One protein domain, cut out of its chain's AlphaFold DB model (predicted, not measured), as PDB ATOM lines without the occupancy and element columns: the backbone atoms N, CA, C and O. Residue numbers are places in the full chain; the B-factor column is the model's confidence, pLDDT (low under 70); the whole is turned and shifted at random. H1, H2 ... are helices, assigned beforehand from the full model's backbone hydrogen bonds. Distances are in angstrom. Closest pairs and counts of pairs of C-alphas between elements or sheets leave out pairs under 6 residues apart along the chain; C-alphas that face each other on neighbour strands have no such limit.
ATOM      1  N   GLU A   2     150.798 125.759 186.704       44.25
ATOM      2  CA  GLU A   2     150.274 125.502 188.046       44.25
ATOM      3  C   GLU A   2     148.764 125.767 188.057       44.25
ATOM      4  O   GLU A   2     148.282 126.711 187.424       44.25
ATOM      5  N   LYS A   3     148.008 124.900 188.732       48.69
ATOM      6  CA  LYS A   3     146.596 125.155 189.022       48.69
ATOM      7  C   LYS A   3     146.524 126.196 190.139       48.69
ATOM      8  O   LYS A   3     147.444 126.306 190.949       48.69
ATOM      9  N   THR A   4     145.418 126.929 190.230       57.00
ATOM     10  CA  THR A   4     145.134 127.677 191.466       57.00
ATOM     11  C   THR A   4     145.065 126.706 192.657       57.00
ATOM     12  O   THR A   4     144.858 125.505 192.466       57.00
ATOM     13  N   LYS A   5     145.196 127.203 193.898       55.84
ATOM     14  CA  LYS A   5     145.134 126.356 195.111       55.84
ATOM     15  C   LYS A   5     143.862 125.498 195.210       55.84
ATOM     16  O   LYS A   5     143.879 124.472 195.875       55.84
ATOM     17  N   ASN A   6     142.802 125.895 194.508       57.62
ATOM     18  CA  ASN A   6     141.496 125.243 194.493       57.62
ATOM     19  C   ASN A   6     141.326 124.319 193.264       57.62
ATOM     20  O   ASN A   6     140.208 123.993 192.879       57.62
ATOM     21  N   GLY A   7     142.413 123.966 192.566       59.50
ATOM     22  CA  GLY A   7     142.400 123.116 191.369       59.50
ATOM     23  C   GLY A   7     141.915 123.794 190.078       59.50
ATOM     24  O   GLY A   7     142.193 123.281 188.992       59.50
ATOM     25  N   ALA A   8     141.250 124.949 190.168       58.59
ATOM     26  CA  ALA A   8     140.726 125.679 189.018       58.59
ATOM     27  C   ALA A   8     141.835 126.177 188.073       58.59
ATOM     28  O   ALA A   8     142.935 126.551 188.508       58.59
ATOM     29  N   VAL A   9     141.511 126.196 186.777       68.44
ATOM     30  CA  VAL A   9     142.360 126.724 185.698       68.44
ATOM     31  C   VAL A   9     142.630 128.207 185.946       68.44
ATOM     32  O   VAL A   9     141.711 128.962 186.251       68.44
ATOM     33  N   TRP A  10     143.888 128.633 185.812       75.75
ATOM     34  CA  TRP A  10     144.225 130.048 185.940       75.75
ATOM     35  C   TRP A  10     143.615 130.859 184.790       75.75
ATOM     36  O   TRP A  10     143.817 130.548 183.617       75.75
ATOM     37  N   ASP A  11     142.888 131.918 185.137       73.81
ATOM     38  CA  ASP A  11     142.134 132.771 184.213       73.81
ATOM     39  C   ASP A  11     143.008 133.784 183.449       73.81
ATOM     40  O   ASP A  11     142.486 134.563 182.649       73.81
ATOM     41  N   GLY A  12     144.319 133.803 183.699       78.62
ATOM     42  CA  GLY A  12     145.258 134.785 183.156       78.62
ATOM     43  C   GLY A  12     145.270 136.123 183.903       78.62
ATOM     44  O   GLY A  12     145.879 137.085 183.426       78.62
ATOM     45  N   ASN A  13     144.596 136.234 185.053       81.19
ATOM     46  CA  ASN A  13     144.511 137.464 185.831       81.19
ATOM     47  C   ASN A  13     145.291 137.386 187.152       81.19
ATOM     48  O   ASN A  13     145.502 136.327 187.734       81.19
ATOM     49  N   VAL A  14     145.714 138.548 187.648       82.50
ATOM     50  CA  VAL A  14     146.378 138.694 188.949       82.50
ATOM     51  C   VAL A  14     145.769 139.911 189.651       82.50
ATOM     52  O   VAL A  14     145.888 141.025 189.123       82.50
ATOM     53  N   PRO A  15     145.106 139.740 190.812       79.25
ATOM     54  CA  PRO A  15     144.583 140.852 191.601       79.25
ATOM     55  C   PRO A  15     145.692 141.818 192.032       79.25
ATOM     56  O   PRO A  15     146.786 141.401 192.402       79.25
ATOM     57  N   THR A  16     145.412 143.122 192.061       79.50
ATOM     58  CA  THR A  16     146.403 144.155 192.444       79.50
ATOM     59  C   THR A  16     146.800 144.122 193.928       79.50
ATOM     60  O   THR A  16     147.778 144.758 194.323       79.50
ATOM     61  N   SER A  17     146.060 143.368 194.742       78.56
ATOM     62  CA  SER A  17     146.355 143.031 196.136       78.56
ATOM     63  C   SER A  17     147.242 141.790 196.302       78.56
ATOM     64  O   SER A  17     147.741 141.572 197.404       78.56
ATOM     65  N   TYR A  18     147.450 140.985 195.253       82.69
ATOM     66  CA  TYR A  18     148.134 139.696 195.357       82.69
ATOM     67  C   TYR A  18     149.623 139.863 195.709       82.69
ATOM     68  O   TYR A  18     150.371 140.584 195.038       82.69
ATOM     69  N   ARG A  19     150.044 139.175 196.773       84.31
ATOM     70  CA  ARG A  19     151.386 139.204 197.367       84.31
ATOM     71  C   ARG A  19     151.945 137.788 197.426       84.31
ATOM     72  O   ARG A  19     151.216 136.853 197.750       84.31
ATOM     73  N   ILE A  20     153.232 137.648 197.128       82.94
ATOM     74  CA  ILE A  20     153.976 136.406 197.335       82.94
ATOM     75  C   ILE A  20     154.589 136.486 198.734       82.94
ATOM     76  O   ILE A  20     155.437 137.344 198.972       82.94
ATOM     77  N   LYS A  21     154.186 135.589 199.642       73.50
ATOM     78  CA  LYS A  21     154.892 135.413 200.918       73.50
ATOM     79  C   LYS A  21     156.273 134.815 200.638       73.50
ATOM     80  O   LYS A  21     156.365 133.820 199.919       73.50
ATOM     81  N   GLY A  22     157.327 135.407 201.195       63.50
ATOM     82  CA  GLY A  22     158.676 134.845 201.119       63.50
ATOM     83  C   GLY A  22     158.750 133.487 201.822       63.50
ATOM     84  O   GLY A  22     158.160 133.307 202.882       63.50
ATOM     85  N   SER A  23     159.473 132.530 201.233       56.72
ATOM     86  CA  SER A  23     159.646 131.176 201.793       56.72
ATOM     87  C   SER A  23     160.859 131.049 202.730       56.72
ATOM     88  O   SER A  23     161.240 129.941 203.102       56.72
ATOM     89  N   THR A  24     161.498 132.166 203.076       52.66
ATOM     90  CA  THR A  24     162.753 132.243 203.836       52.66
ATOM     91  C   THR A  24     162.574 133.199 205.011       52.66
ATOM     92  O   THR A  24     162.222 134.357 204.797       52.66
ATOM     93  N   ALA A  25     162.820 132.729 206.236       52.41
ATOM     94  CA  ALA A  25     162.513 133.429 207.491       52.41
ATOM     95  C   ALA A  25     163.495 134.572 207.847       52.41
ATOM     96  O   ALA A  25     163.913 134.715 208.993       52.41
ATOM     97  N   THR A  26     163.894 135.374 206.859       50.72
ATOM     98  CA  THR A  26     164.856 136.474 207.004       50.72
ATOM     99  C   THR A  26     164.376 137.699 206.222       50.72
ATOM    100  O   THR A  26     164.610 137.793 205.018       50.72
ATOM    101  N   VAL A  27     163.760 138.642 206.945       49.38
ATOM    102  CA  VAL A  27     163.258 139.956 206.492       49.38
ATOM    103  C   VAL A  27     162.047 139.902 205.542       49.38
ATOM    104  O   VAL A  27     162.117 139.430 204.407       49.38
ATOM    105  N   ASP A  28     160.929 140.454 206.020       49.50
ATOM    106  CA  ASP A  28     159.573 140.393 205.450       49.50
ATOM    107  C   ASP A  28     159.350 141.257 204.195       49.50
ATOM    108  O   ASP A  28     158.491 142.142 204.134       49.50
ATOM    109  N   ASP A  29     160.116 140.974 203.146       51.88
ATOM    110  CA  ASP A  29     160.039 141.656 201.857       51.88
ATOM    111  C   ASP A  29     158.846 141.119 201.027       51.88
ATOM    112  O   ASP A  29     158.991 140.361 200.060       51.88
ATOM    113  N   ASP A  30     157.640 141.481 201.482       61.53
ATOM    114  CA  ASP A  30     156.315 140.986 201.076       61.53
ATOM    115  C   ASP A  30     155.931 141.426 199.641       61.53
ATOM    116  O   ASP A  30     155.147 142.355 199.393       61.53
ATOM    117  N   LYS A  31     156.564 140.763 198.666       74.62
ATOM    118  CA  LYS A  31     156.604 141.123 197.241       74.62
ATOM    119  C   LYS A  31     155.223 141.082 196.582       74.62
ATOM    120  O   LYS A  31     154.693 140.043 196.185       74.62
ATOM    121  N   ASN A  32     154.649 142.273 196.407       85.19
ATOM    122  CA  ASN A  32     153.355 142.485 195.762       85.19
ATOM    123  C   ASN A  32     153.440 142.303 194.230       85.19
ATOM    124  O   ASN A  32     153.609 143.259 193.463       85.19
ATOM    125  N   LEU A  33     153.297 141.050 193.789       86.00
ATOM    126  CA  LEU A  33     153.213 140.663 192.379       86.00
ATOM    127  C   LEU A  33     152.050 141.367 191.658       86.00
ATOM    128  O   LEU A  33     152.209 141.759 190.505       86.00
ATOM    129  N   GLY A  34     150.915 141.610 192.323       85.50
ATOM    130  CA  GLY A  34     149.771 142.323 191.742       85.50
ATOM    131  C   GLY A  34     150.117 143.723 191.216       85.50
ATOM    132  O   GLY A  34     149.731 144.100 190.106       85.50
ATOM    133  N   ARG A  35     150.915 144.487 191.971       85.56
ATOM    134  CA  ARG A  35     151.477 145.782 191.556       85.56
ATOM    135  C   ARG A  35     152.489 145.619 190.421       85.56
ATOM    136  O   ARG A  35     152.473 146.420 189.487       85.56
ATOM    137  N   TRP A  36     153.342 144.594 190.469       89.94
ATOM    138  CA  TRP A  36     154.332 144.324 189.418       89.94
ATOM    139  C   TRP A  36     153.677 143.971 188.073       89.94
ATOM    140  O   TRP A  36     154.052 144.544 187.048       89.94
ATOM    141  N   VAL A  37     152.654 143.110 188.080       89.31
ATOM    142  CA  VAL A  37     151.845 142.746 186.905       89.31
ATOM    143  C   VAL A  37     151.113 143.965 186.358       89.31
ATOM    144  O   VAL A  37     151.143 144.214 185.155       89.31
ATOM    145  N   ASN A  38     150.513 144.783 187.229       87.00
ATOM    146  CA  ASN A  38     149.860 146.019 186.802       87.00
ATOM    147  C   ASN A  38     150.859 147.010 186.170       87.00
ATOM    148  O   ASN A  38     150.515 147.695 185.208       87.00
ATOM    149  N   ARG A  39     152.121 147.038 186.626       88.81
ATOM    150  CA  ARG A  39     153.197 147.797 185.967       88.81
ATOM    151  C   ARG A  39     153.559 147.212 184.597       88.81
ATOM    152  O   ARG A  39     153.731 147.998 183.672       88.81
ATOM    153  N   GLN A  40     153.615 145.884 184.427       91.94
ATOM    154  CA  GLN A  40     153.858 145.282 183.102       91.94
ATOM    155  C   GLN A  40     152.715 145.610 182.131       91.94
ATOM    156  O   GLN A  40     152.978 146.103 181.041       91.94
ATOM    157  N   ARG A  41     151.453 145.441 182.557       89.12
ATOM    158  CA  ARG A  41     150.256 145.835 181.788       89.12
ATOM    159  C   ARG A  41     150.302 147.316 181.391       89.12
ATOM    160  O   ARG A  41     150.059 147.648 180.237       89.12
ATOM    161  N   SER A  42     150.687 148.197 182.316       86.00
ATOM    162  CA  SER A  42     150.841 149.636 182.036       86.00
ATOM    163  C   SER A  42     151.943 149.929 181.006       86.00
ATOM    164  O   SER A  42     151.779 150.808 180.169       86.00
ATOM    165  N   MET A  43     153.063 149.196 181.048       88.75
ATOM    166  CA  MET A  43     154.161 149.336 180.080       88.75
ATOM    167  C   MET A  43     153.807 148.755 178.704       88.75
ATOM    168  O   MET A  43     154.233 149.317 177.698       88.75
ATOM    169  N   PHE A  44     153.017 147.678 178.656       89.12
ATOM    170  CA  PHE A  44     152.477 147.095 177.426       89.12
ATOM    171  C   PHE A  44     151.550 148.082 176.704       89.12
ATOM    172  O   PHE A  44     151.833 148.458 175.572       89.12
ATOM    173  N   HIS A  45     150.524 148.605 177.390       83.00
ATOM    174  CA  HIS A  45     149.590 149.590 176.814       83.00
ATOM    175  C   HIS A  45     150.257 150.927 176.442       83.00
ATOM    176  O   HIS A  45     149.718 151.679 175.640       83.00
ATOM    177  N   ALA A  46     151.441 151.218 176.992       86.44
ATOM    178  CA  ALA A  46     152.265 152.365 176.612       86.44
ATOM    179  C   ALA A  46     153.258 152.079 175.462       86.44
ATOM    180  O   ALA A  46     154.040 152.964 175.124       86.44
ATOM    181  N   GLY A  47     153.302 150.860 174.907       88.56
ATOM    182  CA  GLY A  47     154.267 150.463 173.869       88.56
ATOM    183  C   GLY A  47     155.726 150.373 174.345       88.56
ATOM    184  O   GLY A  47     156.645 150.359 173.532       88.56
ATOM    185  N   ARG A  48     155.965 150.338 175.665       91.19
ATOM    186  CA  ARG A  48     157.300 150.415 176.298       91.19
ATOM    187  C   ARG A  48     157.804 149.081 176.861       91.19
ATOM    188  O   ARG A  48     158.850 149.053 177.511       91.19
ATOM    189  N   LEU A  49     157.063 147.990 176.677       90.94
ATOM    190  CA  LEU A  49     157.478 146.650 177.095       90.94
ATOM    191  C   LEU A  49     158.351 145.994 176.009       90.94
ATOM    192  O   LEU A  49     158.071 146.135 174.822       90.94
ATOM    193  N   LYS A  50     159.403 145.263 176.403       92.56
ATOM    194  CA  LYS A  50     160.186 144.443 175.461       92.56
ATOM    195  C   LYS A  50     159.328 143.298 174.915       92.56
ATOM    196  O   LYS A  50     158.635 142.651 175.699       92.56
ATOM    197  N   LYS A  51     159.442 143.011 173.612       90.25
ATOM    198  CA  LYS A  51     158.719 141.917 172.934       90.25
ATOM    199  C   LYS A  51     158.984 140.559 173.588       90.25
ATOM    200  O   LYS A  51     158.049 139.826 173.865       90.25
ATOM    201  N   ASP A  52     160.234 140.275 173.933       92.25
ATOM    202  CA  ASP A  52     160.655 139.028 174.589       92.25
ATOM    203  C   ASP A  52     159.893 138.815 175.912       92.25
ATOM    204  O   ASP A  52     159.230 137.800 176.100       92.25
ATOM    205  N   ARG A  53     159.857 139.841 176.776       90.56
ATOM    206  CA  ARG A  53     159.076 139.828 178.026       90.56
ATOM    207  C   ARG A  53     157.562 139.779 177.798       90.56
ATOM    208  O   ARG A  53     156.836 139.254 178.640       90.56
ATOM    209  N   GLN A  54     157.065 140.352 176.706       89.75
ATOM    210  CA  GLN A  54     155.657 140.213 176.348       89.75
ATOM    211  C   GLN A  54     155.337 138.735 176.063       89.75
ATOM    212  O   GLN A  54     154.426 138.191 176.684       89.75
ATOM    213  N   LEU A  55     156.142 138.080 175.220       90.31
ATOM    214  CA  LEU A  55     155.996 136.667 174.857       90.31
ATOM    215  C   LEU A  55     156.173 135.729 176.063       90.31
ATOM    216  O   LEU A  55     155.399 134.786 176.205       90.31
ATOM    217  N   GLU A  56     157.123 135.996 176.969       91.69
ATOM    218  CA  GLU A  56     157.262 135.278 178.253       91.69
ATOM    219  C   GLU A  56     155.938 135.278 179.040       91.69
ATOM    220  O   GLU A  56     155.450 134.236 179.480       91.69
ATOM    221  N   LEU A  57     155.333 136.459 179.202       89.25
ATOM    222  CA  LEU A  57     154.124 136.643 180.005       89.25
ATOM    223  C   LEU A  57     152.872 136.081 179.311       89.25
ATOM    224  O   LEU A  57     152.024 135.487 179.978       89.25
ATOM    225  N   GLU A  58     152.786 136.180 177.985       87.38
ATOM    226  CA  GLU A  58     151.746 135.536 177.172       87.38
ATOM    227  C   GLU A  58     151.858 134.001 177.199       87.38
ATOM    228  O   GLU A  58     150.844 133.320 177.342       87.38
ATOM    229  N   THR A  59     153.077 133.449 177.172       88.19
ATOM    230  CA  THR A  59     153.345 131.997 177.272       88.19
ATOM    231  C   THR A  59     152.874 131.421 178.609       88.19
ATOM    232  O   THR A  59     152.261 130.348 178.655       88.19
ATOM    233  N   ILE A  60     153.109 132.151 179.707       86.44
ATOM    234  CA  ILE A  60     152.565 131.817 181.031       86.44
ATOM    235  C   ILE A  60     151.024 131.847 180.986       86.44
ATOM    236  O   ILE A  60     150.378 130.955 181.545       86.44
ATOM    237  N   GLY A  61     150.445 132.823 180.274       84.38
ATOM    238  CA  GLY A  61     149.002 132.983 180.042       84.38
ATOM    239  C   GLY A  61     148.419 134.319 180.524       84.38
ATOM    240  O   GLY A  61     147.210 134.422 180.720       84.38
ATOM    241  N   LEU A  62     149.255 135.334 180.777       85.88
ATOM    242  CA  LEU A  62     148.828 136.613 181.347       85.88
ATOM    243  C   LEU A  62     147.962 137.421 180.367       85.88
ATOM    244  O   LEU A  62     148.411 137.807 179.291       85.88
ATOM    245  N   LYS A  63     146.750 137.797 180.788       84.25
ATOM    246  CA  LYS A  63     145.890 138.722 180.038       84.25
ATOM    247  C   LYS A  63     146.326 140.177 180.240       84.25
ATOM    248  O   LYS A  63     146.357 140.679 181.372       84.25
ATOM    249  N   TRP A  64     146.606 140.878 179.139       82.62
ATOM    250  CA  TRP A  64     146.939 142.312 179.123       82.62
ATOM    251  C   TRP A  64     145.747 143.222 179.413       82.62
ATOM    252  O   TRP A  64     145.889 144.248 180.087       82.62
ATOM    253  N   SER A  65     144.564 142.836 178.939       67.38
ATOM    254  CA  SER A  65     143.296 143.408 179.366       67.38
ATOM    255  C   SER A  65     142.971 142.907 180.774       67.38
ATOM    256  O   SER A  65     142.746 141.721 181.011       67.38
ATOM    257  N   VAL A  66     142.922 143.827 181.739       62.94
ATOM    258  CA  VAL A  66     142.220 143.544 182.993       62.94
ATOM    259  C   VAL A  66     140.731 143.558 182.659       62.94
ATOM    260  O   VAL A  66     140.246 144.561 182.139       62.94
ATOM    261  N   GLN A  67     139.976 142.519 183.021       53.12
ATOM    262  CA  GLN A  67     138.508 142.506 182.866       53.12
ATOM    263  C   GLN A  67     137.784 143.505 183.807       53.12
ATOM    264  O   GLN A  67     136.567 143.513 183.901       53.12
ATOM    265  N   ALA A  68     138.530 144.428 184.429       53.09
ATOM    266  CA  ALA A  68     138.045 145.616 185.133       53.09
ATOM    267  C   ALA A  68     137.521 146.731 184.194       53.09
ATOM    268  O   ALA A  68     137.307 147.856 184.644       53.09
ATOM    269  N   ASN A  69     137.276 146.420 182.915       51.97
ATOM    270  CA  ASN A  69     136.312 147.148 182.086       51.97
ATOM    271  C   ASN A  69     134.880 146.779 182.521       51.97
ATOM    272  O   ASN A  69     134.081 146.266 181.742       51.97
TER     273      ASN A  69
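Overview. This is residues 2 to 69 of the 368 residues of the protein "Hypothetical protein" of Grammatophora oceanica (UniProt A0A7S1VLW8). Look for little regular structure here: the longest helix, H1, and the shorter H2 make a loose V, and the long unnamed stretch of residues 2 to 32 leads up to H1, with residues 3 to 9 and 23 to 28 sticking out. The printed part has 68 residues with two named helices, H1 then H2, and no named strand; its class is all helix, though named elements hold only 23 residues. It is only just loose, close to compact, with a radius of gyration of the C-alphas of 13.5 A and spans of 38 by 28 by 25 A.

Along the chain. Find C-alpha 33 at (153.213, 140.663, 192.379); from there H1, residues 33 to 45, runs 18.3 A. H2, residues 51 to 60, runs 14.3 A to C-alpha 60 at (152.565, 131.817, 181.031).

Arrangement. From H1, cross the tight link of 5 residues to H2. The two helices are close but not clearly touching; their closest C-alphas, those of Phe 44 and Gln 54, are 7.7 A apart. They run opposite ways at a steep tilt of 49 degrees. In H1 and H2 every O i to N i+4 pair is within hydrogen-bond range.

Size, cuts and confidence. The two farthest C-alphas, those of Thr 26 and Asn 69, are 39.4 A apart. The printed part has no cut. Look for pLDDT under 70 at residues 2 to 9, 22 to 30 and 65 to 69.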